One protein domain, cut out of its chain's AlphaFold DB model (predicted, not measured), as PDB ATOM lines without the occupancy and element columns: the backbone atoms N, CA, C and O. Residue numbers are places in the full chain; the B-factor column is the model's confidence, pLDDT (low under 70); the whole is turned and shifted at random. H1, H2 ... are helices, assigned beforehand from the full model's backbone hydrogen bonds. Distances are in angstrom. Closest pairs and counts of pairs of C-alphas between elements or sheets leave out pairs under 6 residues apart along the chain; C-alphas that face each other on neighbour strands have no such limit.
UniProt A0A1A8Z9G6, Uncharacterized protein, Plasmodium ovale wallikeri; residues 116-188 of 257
ATOM      1  N   GLY A 116      10.090 125.924 151.551       83.62
ATOM      2  CA  GLY A 116      10.028 125.081 152.748       83.62
ATOM      3  C   GLY A 116       9.062 125.656 153.786       83.62
ATOM      4  O   GLY A 116       8.483 126.720 153.576       83.62
ATOM      5  N   THR A 117       8.927 124.980 154.922       86.06
ATOM      6  CA  THR A 117       8.042 125.381 156.029       86.06
ATOM      7  C   THR A 117       8.265 126.835 156.463       86.06
ATOM      8  O   THR A 117       7.373 127.670 156.352       86.06
ATOM      9  N   GLU A 118       9.490 127.185 156.841       86.19
ATOM     10  CA  GLU A 118       9.838 128.540 157.290       86.19
ATOM     11  C   GLU A 118       9.536 129.623 156.239       86.19
ATOM     12  O   GLU A 118       9.004 130.688 156.544       86.19
ATOM     13  N   GLY A 119       9.813 129.325 154.967       89.31
ATOM     14  CA  GLY A 119       9.504 130.239 153.874       89.31
ATOM     15  C   GLY A 119       8.001 130.472 153.722       89.31
ATOM     16  O   GLY A 119       7.572 131.611 153.563       89.31
ATOM     17  N   ARG A 120       7.198 129.405 153.831       89.25
ATOM     18  CA  ARG A 120       5.732 129.489 153.789       89.25
ATOM     19  C   ARG A 120       5.188 130.328 154.945       89.25
ATOM     20  O   ARG A 120       4.318 131.156 154.704       89.25
ATOM     21  N   LYS A 121       5.739 130.193 156.162       88.25
ATOM     22  CA  LYS A 121       5.345 131.018 157.325       88.25
ATOM     23  C   LYS A 121       5.573 132.503 157.057       88.25
ATOM     24  O   LYS A 121       4.660 133.311 157.201       88.25
ATOM     25  N   ARG A 122       6.780 132.860 156.615       90.69
ATOM     26  CA  ARG A 122       7.145 134.254 156.321       90.69
ATOM     27  C   ARG A 122       6.314 134.841 155.184       90.69
ATOM     28  O   ARG A 122       5.889 135.987 155.267       90.69
ATOM     29  N   MET A 123       6.055 134.049 154.147       91.00
ATOM     30  CA  MET A 123       5.211 134.453 153.025       91.00
ATOM     31  C   MET A 123       3.762 134.690 153.462       91.00
ATOM     32  O   MET A 123       3.162 135.687 153.080       91.00
ATOM     33  N   LEU A 124       3.225 133.832 154.331       89.38
ATOM     34  CA  LEU A 124       1.894 134.010 154.907       89.38
ATOM     35  C   LEU A 124       1.810 135.276 155.775       89.38
ATOM     36  O   LEU A 124       0.850 136.033 155.658       89.38
ATOM     37  N   LYS A 125       2.840 135.558 156.588       90.50
ATOM     38  CA  LYS A 125       2.926 136.789 157.395       90.50
ATOM     39  C   LYS A 125       2.948 138.045 156.517       90.50
ATOM     40  O   LYS A 125       2.248 139.010 156.813       90.50
ATOM     41  N   LEU A 126       3.688 138.010 155.407       92.25
ATOM     42  CA  LEU A 126       3.713 139.092 154.421       92.25
ATOM     43  C   LEU A 126       2.323 139.350 153.818       92.25
ATOM     44  O   LEU A 126       1.875 140.493 153.786       92.25
ATOM     45  N   LEU A 127       1.623 138.297 153.387       90.06
ATOM     46  CA  LEU A 127       0.283 138.422 152.803       90.06
ATOM     47  C   LEU A 127      -0.749 138.931 153.815       90.06
ATOM     48  O   LEU A 127      -1.554 139.791 153.474       90.06
ATOM     49  N   ARG A 128      -0.701 138.464 155.071       88.56
ATOM     50  CA  ARG A 128      -1.562 138.973 156.156       88.56
ATOM     51  C   ARG A 128      -1.330 140.455 156.424       88.56
ATOM     52  O   ARG A 128      -2.286 141.206 156.580       88.56
ATOM     53  N   LYS A 129      -0.066 140.889 156.420       89.81
ATOM     54  CA  LYS A 129       0.287 142.304 156.553       89.81
ATOM     55  C   LYS A 129      -0.276 143.117 155.384       89.81
ATOM     56  O   LYS A 129      -0.949 144.113 155.620       89.81
ATOM     57  N   ALA A 130      -0.052 142.678 154.147       88.62
ATOM     58  CA  ALA A 130      -0.582 143.352 152.960       88.62
ATOM     59  C   ALA A 130      -2.116 143.462 153.006       88.62
ATOM     60  O   ALA A 130      -2.654 144.544 152.804       88.62
ATOM     61  N   TYR A 131      -2.806 142.384 153.383       86.62
ATOM     62  CA  TYR A 131      -4.259 142.367 153.557       86.62
ATOM     63  C   TYR A 131      -4.757 143.346 154.633       86.62
ATOM     64  O   TYR A 131      -5.788 143.990 154.454       86.62
ATOM     65  N   LYS A 132      -4.031 143.478 155.752       86.50
ATOM     66  CA  LYS A 132      -4.408 144.375 156.856       86.50
ATOM     67  C   LYS A 132      -4.337 145.852 156.463       86.50
ATOM     68  O   LYS A 132      -5.178 146.626 156.902       86.50
ATOM     69  N   TYR A 133      -3.337 146.235 155.669       83.69
ATOM     70  CA  TYR A 133      -3.044 147.643 155.367       83.69
ATOM     71  C   TYR A 133      -3.468 148.095 153.961       83.69
ATOM     72  O   TYR A 133      -3.359 149.281 153.665       83.69
ATOM     73  N   ASN A 134      -3.932 147.187 153.096       85.31
ATOM     74  CA  ASN A 134      -4.363 147.512 151.738       85.31
ATOM     75  C   ASN A 134      -5.788 146.994 151.459       85.31
ATOM     76  O   ASN A 134      -6.022 145.787 151.378       85.31
ATOM     77  N   GLU A 135      -6.731 147.917 151.254       84.31
ATOM     78  CA  GLU A 135      -8.130 147.603 150.930       84.31
ATOM     79  C   GLU A 135      -8.286 146.903 149.569       84.31
ATOM     80  O   GLU A 135      -9.154 146.042 149.413       84.31
ATOM     81  N   GLU A 136      -7.407 147.178 148.598       83.62
ATOM     82  CA  GLU A 136      -7.414 146.493 147.298       83.62
ATOM     83  C   GLU A 136      -7.153 144.993 147.466       83.62
ATOM     84  O   GLU A 136      -7.798 144.164 146.823       83.62
ATOM     85  N   CYS A 137      -6.277 144.622 148.406       83.56
ATOM     86  CA  CYS A 137      -6.007 143.221 148.731       83.56
ATOM     87  C   CYS A 137      -7.252 142.525 149.307       83.56
ATOM     88  O   CYS A 137      -7.489 141.348 149.017       83.56
ATOM     89  N   LYS A 138      -8.090 143.247 150.066       83.00
ATOM     90  CA  LYS A 138      -9.365 142.715 150.570       83.00
ATOM     91  C   LYS A 138     -10.360 142.482 149.438       83.00
ATOM     92  O   LYS A 138     -11.002 141.434 149.402       83.00
ATOM     93  N   ILE A 139     -10.454 143.413 148.487       81.25
ATOM     94  CA  ILE A 139     -11.314 143.280 147.298       81.25
ATOM     95  C   ILE A 139     -10.881 142.072 146.457       81.25
ATOM     96  O   ILE A 139     -11.709 141.238 146.094       81.25
ATOM     97  N   ILE A 140      -9.577 141.928 146.212       82.44
ATOM     98  CA  ILE A 140      -9.003 140.790 145.484       82.44
ATOM     99  C   ILE A 140      -9.349 139.465 146.174       82.44
ATOM    100  O   ILE A 140      -9.767 138.519 145.502       82.44
ATOM    101  N   MET A 141      -9.229 139.388 147.506       78.62
ATOM    102  CA  MET A 141      -9.611 138.178 148.241       78.62
ATOM    103  C   MET A 141     -11.104 137.883 148.170       78.62
ATOM    104  O   MET A 141     -11.457 136.722 148.011       78.62
ATOM    105  N   ARG A 142     -11.988 138.884 148.240       76.62
ATOM    106  CA  ARG A 142     -13.433 138.637 148.080       76.62
ATOM    107  C   ARG A 142     -13.763 138.096 146.688       76.62
ATOM    108  O   ARG A 142     -14.550 137.165 146.567       76.62
ATOM    109  N   ASN A 143     -13.118 138.624 145.650       77.31
ATOM    110  CA  ASN A 143     -13.403 138.245 144.265       77.31
ATOM    111  C   ASN A 143     -12.924 136.830 143.909       77.31
ATOM    112  O   ASN A 143     -13.531 136.172 143.067       77.31
ATOM    113  N   LYS A 144     -11.837 136.348 144.525       69.38
ATOM    114  CA  LYS A 144     -11.235 135.050 144.172       69.38
ATOM    115  C   LYS A 144     -11.766 133.848 144.961       69.38
ATOM    116  O   LYS A 144     -11.269 132.750 144.727       69.38
ATOM    117  N   ASN A 145     -12.743 134.030 145.859       59.25
ATOM    118  CA  ASN A 145     -13.264 132.980 146.756       59.25
ATOM    119  C   ASN A 145     -12.167 132.021 147.284       59.25
ATOM    120  O   ASN A 145     -12.280 130.800 147.143       59.25
ATOM    121  N   PRO A 146     -11.061 132.541 147.844       61.12
ATOM    122  CA  PRO A 146     -10.046 131.708 148.466       61.12
ATOM    123  C   PRO A 146     -10.686 130.937 149.627       61.12
ATOM    124  O   PRO A 146     -11.670 131.413 150.200       61.12
ATOM    125  N   PRO A 147     -10.153 129.761 149.998       53.53
ATOM    126  CA  PRO A 147     -10.680 129.003 151.122       53.53
ATOM    127  C   PRO A 147     -10.619 129.872 152.386       53.53
ATOM    128  O   PRO A 147      -9.543 130.073 152.938       53.53
ATOM    129  N   LEU A 148     -11.786 130.401 152.770       51.19
ATOM    130  CA  LEU A 148     -12.117 131.084 154.022       51.19
ATOM    131  C   LEU A 148     -11.084 132.146 154.454       51.19
ATOM    132  O   LEU A 148     -10.181 131.837 155.203       51.19
ATOM    133  N   SER A 149     -11.238 133.425 154.084       58.00
ATOM    134  CA  SER A 149     -10.455 134.556 154.649       58.00
ATOM    135  C   SER A 149      -8.905 134.428 154.571       58.00
ATOM    136  O   SER A 149      -8.316 133.386 154.293       58.00
ATOM    137  N   ILE A 150      -8.160 135.516 154.791       65.38
ATOM    138  CA  ILE A 150      -6.685 135.434 154.869       65.38
ATOM    139  C   ILE A 150      -6.225 134.603 156.087       65.38
ATOM    140  O   ILE A 150      -5.096 134.101 156.127       65.38
ATOM    141  N   SER A 151      -7.094 134.455 157.093       61.56
ATOM    142  CA  SER A 151      -6.829 133.704 158.321       61.56
ATOM    143  C   SER A 151      -6.766 132.193 158.089       61.56
ATOM    144  O   SER A 151      -5.863 131.559 158.641       61.56
ATOM    145  N   TYR A 152      -7.618 131.626 157.225       61.62
ATOM    146  CA  TYR A 152      -7.618 130.187 156.929       61.62
ATOM    147  C   TYR A 152      -6.810 129.819 155.685       61.62
ATOM    148  O   TYR A 152      -6.861 128.672 155.234       61.62
ATOM    149  N   LEU A 153      -6.021 130.758 155.152       69.50
ATOM    150  CA  LEU A 153      -5.180 130.503 153.996       69.50
ATOM    151  C   LEU A 153      -4.280 129.278 154.269       69.50
ATOM    152  O   LEU A 153      -3.424 129.324 155.162       69.50
ATOM    153  N   PRO A 154      -4.451 128.161 153.535       65.94
ATOM    154  CA  PRO A 154      -3.761 126.924 153.833       65.94
ATOM    155  C   PRO A 154      -2.258 127.107 153.684       65.94
ATOM    156  O   PRO A 154      -1.733 127.325 152.592       65.94
ATOM    157  N   TYR A 155      -1.552 126.902 154.793       62.28
ATOM    158  CA  TYR A 155      -0.092 126.872 154.861       62.28
ATOM    159  C   TYR A 155       0.552 125.957 153.794       62.28
ATOM    160  O   TYR A 155       1.689 126.152 153.352       62.28
ATOM    161  N   PHE A 156      -0.187 124.935 153.364       59.06
ATOM    162  CA  PHE A 156       0.258 123.904 152.436       59.06
ATOM    163  C   PHE A 156       0.047 124.247 150.950       59.06
ATOM    164  O   PHE A 156       0.761 123.671 150.122       59.06
ATOM    165  N   ASN A 157      -0.805 125.214 150.577       79.12
ATOM    166  CA  ASN A 157      -1.015 125.547 149.161       79.12
ATOM    167  C   ASN A 157      -0.025 126.613 148.663       79.12
ATOM    168  O   ASN A 157      -0.274 127.816 148.686       79.12
ATOM    169  N   LEU A 158       1.130 126.135 148.203       83.38
ATOM    170  CA  LEU A 158       2.238 126.966 147.740       83.38
ATOM    171  C   LEU A 158       1.895 127.805 146.503       83.38
ATOM    172  O   LEU A 158       2.259 128.977 146.445       83.38
ATOM    173  N   SER A 159       1.213 127.212 145.525       83.94
ATOM    174  CA  SER A 159       0.848 127.902 144.285       83.94
ATOM    175  C   SER A 159      -0.061 129.091 144.578       83.94
ATOM    176  O   SER A 159       0.135 130.175 144.035       83.94
ATOM    177  N   MET A 160      -0.997 128.915 145.513       83.69
ATOM    178  CA  MET A 160      -1.909 129.978 145.919       83.69
ATOM    179  C   MET A 160      -1.194 131.125 146.644       83.69
ATOM    180  O   MET A 160      -1.515 132.284 146.401       83.69
ATOM    181  N   LEU A 161      -0.187 130.833 147.479       86.56
ATOM    182  CA  LEU A 161       0.629 131.877 148.111       86.56
ATOM    183  C   LEU A 161       1.324 132.754 147.062       86.56
ATOM    184  O   LEU A 161       1.326 133.977 147.183       86.56
ATOM    185  N   TRP A 162       1.908 132.140 146.030       89.19
ATOM    186  CA  TRP A 162       2.578 132.879 144.958       89.19
ATOM    187  C   TRP A 162       1.614 133.707 144.125       89.19
ATOM    188  O   TRP A 162       1.932 134.855 143.819       89.19
ATOM    189  N   GLN A 163       0.441 133.155 143.819       86.81
ATOM    190  CA  GLN A 163      -0.588 133.884 143.093       86.81
ATOM    191  C   GLN A 163      -1.069 135.107 143.881       86.81
ATOM    192  O   GLN A 163      -1.134 136.198 143.332       86.81
ATOM    193  N   LEU A 164      -1.320 134.958 145.183       87.12
ATOM    194  CA  LEU A 164      -1.728 136.080 146.031       87.12
ATOM    195  C   LEU A 164      -0.625 137.121 146.197       87.12
ATOM    196  O   LEU A 164      -0.914 138.308 146.231       87.12
ATOM    197  N   ALA A 165       0.641 136.706 146.273       89.56
ATOM    198  CA  ALA A 165       1.753 137.654 146.340       89.56
ATOM    199  C   ALA A 165       1.853 138.509 145.072       89.56
ATOM    200  O   ALA A 165       2.253 139.669 145.141       89.56
ATOM    201  N   GLU A 166       1.500 137.936 143.927       88.94
ATOM    202  CA  GLU A 166       1.392 138.670 142.677       88.94
ATOM    203  C   GLU A 166       0.173 139.590 142.655       88.94
ATOM    204  O   GLU A 166       0.326 140.777 142.376       88.94
ATOM    205  N   ASP A 167      -1.001 139.072 143.014       85.81
ATOM    206  CA  ASP A 167      -2.236 139.849 143.008       85.81
ATOM    207  C   ASP A 167      -2.164 141.033 144.003       85.81
ATOM    208  O   ASP A 167      -2.636 142.123 143.704       85.81
ATOM    209  N   PHE A 168      -1.512 140.862 145.160       88.06
ATOM    210  CA  PHE A 168      -1.315 141.912 146.174       88.06
ATOM    211  C   PHE A 168      -0.157 142.876 145.852       88.06
ATOM    212  O   PHE A 168       0.123 143.783 146.634       88.06
ATOM    213  N   GLY A 169       0.586 142.659 144.760       88.56
ATOM    214  CA  GLY A 169       1.735 143.493 144.385       88.56
ATOM    215  C   GLY A 169       2.988 143.326 145.263       88.56
ATOM    216  O   GLY A 169       3.991 144.006 145.052       88.56
ATOM    217  N   VAL A 170       2.993 142.384 146.213       91.56
ATOM    218  CA  VAL A 170       4.119 142.118 147.138       91.56
ATOM    219  C   VAL A 170       5.088 141.039 146.634       91.56
ATOM    220  O   VAL A 170       5.946 140.541 147.370       91.56
ATOM    221  N   TYR A 171       4.998 140.677 145.355       91.50
ATOM    222  CA  TYR A 171       5.786 139.609 144.741       91.50
ATOM    223  C   TYR A 171       7.304 139.808 144.900       91.50
ATOM    224  O   TYR A 171       8.041 138.860 145.177       91.50
ATOM    225  N   ASN A 172       7.791 141.048 144.816       91.50
ATOM    226  CA  ASN A 172       9.211 141.366 145.000       91.50
ATOM    227  C   ASN A 172       9.721 141.050 146.416       91.50
ATOM    228  O   ASN A 172      10.862 140.605 146.587       91.50
ATOM    229  N   GLU A 173       8.888 141.253 147.433       91.88
ATOM    230  CA  GLU A 173       9.210 140.923 148.823       91.88
ATOM    231  C   GLU A 173       9.149 139.412 149.051       91.88
ATOM    232  O   GLU A 173      10.076 138.836 149.629       91.88
ATOM    233  N   ALA A 174       8.151 138.737 148.475       91.50
ATOM    234  CA  ALA A 174       8.081 137.277 148.465       91.50
ATOM    235  C   ALA A 174       9.327 136.640 147.814       91.50
ATOM    236  O   ALA A 174       9.888 135.664 148.323       91.50
ATOM    237  N   LEU A 175       9.847 137.241 146.737       90.88
ATOM    238  CA  LEU A 175      11.102 136.825 146.108       90.88
ATOM    239  C   LEU A 175      12.323 136.994 147.019       90.88
ATOM    240  O   LEU A 175      13.241 136.166 146.976       90.88
ATOM    241  N   LYS A 176      12.375 138.056 147.833       92.44
ATOM    242  CA  LYS A 176      13.441 138.242 148.833       92.44
ATOM    243  C   LYS A 176      13.395 137.126 149.880       92.44
ATOM    244  O   LYS A 176      14.425 136.490 150.097       92.44
ATOM    245  N   ILE A 177      12.211 136.822 150.420       90.88
ATOM    246  CA  ILE A 177      12.002 135.725 151.383       90.88
ATOM    247  C   ILE A 177      12.481 134.393 150.795       90.88
ATOM    248  O   ILE A 177      13.277 133.686 151.411       90.88
ATOM    249  N   HIS A 178      12.063 134.065 149.570       89.81
ATOM    250  CA  HIS A 178      12.465 132.825 148.903       89.81
ATOM    251  C   HIS A 178      13.992 132.700 148.766       89.81
ATOM    252  O   HIS A 178      14.564 131.654 149.089       89.81
ATOM    253  N   ARG A 179      14.674 133.771 148.334       88.62
ATOM    254  CA  ARG A 179      16.143 133.793 148.213       88.62
ATOM    255  C   ARG A 179      16.837 133.621 149.564       88.62
ATOM    256  O   ARG A 179      17.795 132.854 149.656       88.62
ATOM    257  N   GLU A 180      16.350 134.286 150.608       87.69
ATOM    258  CA  GLU A 180      16.900 134.172 151.962       87.69
ATOM    259  C   GLU A 180      16.758 132.741 152.506       87.69
ATOM    260  O   GLU A 180      17.721 132.169 153.021       87.69
ATOM    261  N   CYS A 181      15.587 132.125 152.326       85.50
ATOM    262  CA  CYS A 181      15.331 130.759 152.774       85.50
ATOM    263  C   CYS A 181      16.204 129.723 152.048       85.50
ATOM    264  O   CYS A 181      16.676 128.778 152.682       85.50
ATOM    265  N   ILE A 182      16.463 129.897 150.746       82.00
ATOM    266  CA  ILE A 182      17.406 129.037 150.010       82.00
ATOM    267  C   ILE A 182      18.830 129.223 150.539       82.00
ATOM    268  O   ILE A 182      19.518 128.240 150.813       82.00
ATOM    269  N   LYS A 183      19.271 130.473 150.726       80.38
ATOM    270  CA  LYS A 183      20.623 130.776 151.211       80.38
ATOM    271  C   LYS A 183      20.880 130.170 152.596       80.38
ATOM    272  O   LYS A 183      21.922 129.552 152.792       80.38
ATOM    273  N   LYS A 184      19.920 130.273 153.526       72.06
ATOM    274  CA  LYS A 184      20.015 129.677 154.874       72.06
ATOM    275  C   LYS A 184      20.077 128.151 154.846       72.06
ATOM    276  O   LYS A 184      20.889 127.563 155.555       72.06
ATOM    277  N   ARG A 185      19.281 127.504 153.986       67.12
ATOM    278  CA  ARG A 185      19.335 126.044 153.802       67.12
ATOM    279  C   ARG A 185      20.720 125.591 153.338       67.12
ATOM    280  O   ARG A 185      21.261 124.636 153.881       67.12
ATOM    281  N   ASN A 186      21.308 126.305 152.382       64.25
ATOM    282  CA  ASN A 186      22.618 125.961 151.832       64.25
ATOM    283  C   ASN A 186      23.777 126.297 152.786       64.25
ATOM    284  O   ASN A 186      24.813 125.643 152.727       64.25
ATOM    285  N   ALA A 187      23.610 127.283 153.673       61.50
ATOM    286  CA  ALA A 187      24.588 127.602 154.715       61.50
ATOM    287  C   ALA A 187      24.634 126.522 155.810       61.50
ATOM    288  O   ALA A 187      25.717 126.098 156.198       61.50
ATOM    289  N   ASN A 188      23.479 126.008 156.243       56.97
ATOM    290  CA  ASN A 188      23.418 124.988 157.298       56.97
ATOM    291  C   ASN A 188      23.961 123.616 156.860       56.97
ATOM    292  O   ASN A 188      24.457 122.866 157.694       56.97
TER     293      ASN A 188
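Overview. This is residues 116 to 188 of the 257 residues of an uncharacterized protein of Plasmodium ovale wallikeri (UniProt A0A1A8Z9G6). Two long helices, H4 and H1, lie side by side and run opposite ways, and the shorter H3 packs on both of them to make a small bundle, in which each contact uses part of the helices. H2 turns off at a corner beyond the end of H1, and a long loop, residues 144 to 157, folds back from H2 to the beginning of H3. The printed part has 73 residues with four named helices in the order H1, H2, H3, H4 and no named strand, and its class is all helix. The whole is compact, with a radius of gyration of the C-alphas of 12.4 A, yet elongated in outline, with spans of 40 by 21 by 17 A.

Along the chain. Begin with H4, the longest helix, residues 171 to 188: find C-alpha 171 at (5.786, 139.609, 144.741), and from there the helix runs 26.1 A to C-alpha 188 at (23.418, 124.988, 157.298). Then find C-alpha 117 at (8.042, 125.381, 156.029), where H1 begins; it holds residues 117 to 133 and is 24.9 A long. H3 holds residues 158 to 167, 14.4 A from first to last C-alpha. H2 holds residues 135 to 143, 12.6 A from first to last C-alpha.

Arrangement. Start at H4 and look at its residues 174 to 181, which alone touch H1; the closest C-alphas are those of Gly 119 and Cys 181, 6.0 A apart. H1 and H4 run opposite ways at a shallow tilt of 24 degrees. H4 touches H3 with residues 171 to 174 alone, and the closest C-alphas, of Ala 165 and Tyr 171, are 4.8 A apart. H3 and H4 form a helical hairpin, opposite ways at a steep tilt of 38 degrees. H1, the hub, touches the other three helices. It touches H3 with residues 120 to 127 alone, the same way at a shallow tilt of 30 degrees; the C-alphas of Leu 127 and Ala 165 come closest, at 6.7 A. H1 and H2 only just touch, and only at the corner by their link, with 3 pairs of C-alphas within 8 A; the closest are those of Tyr 131 and Cys 137, 5.2 A apart. H2 is close to H3 but not clearly touching it, with the C-alphas of Ile 140 and Asp 167 closest at 7.3 A. H2 and H4 are apart. In H1, H2, H3 and H4 every O i to N i+4 pair is within hydrogen-bond range.

Size, cuts and confidence. Look for the two C-alphas farthest apart at Asn 143 and Asn 188, 41.2 A from each other. The printed part has no cut. The links from H1 to H2 and from H3 to H4 are tight, and the one from H2 to H3 is long, with 14 residues. The mean pLDDT of the printed part is 80.7, and you will find values under 70 at residues 144 to 156 and 185 to 188.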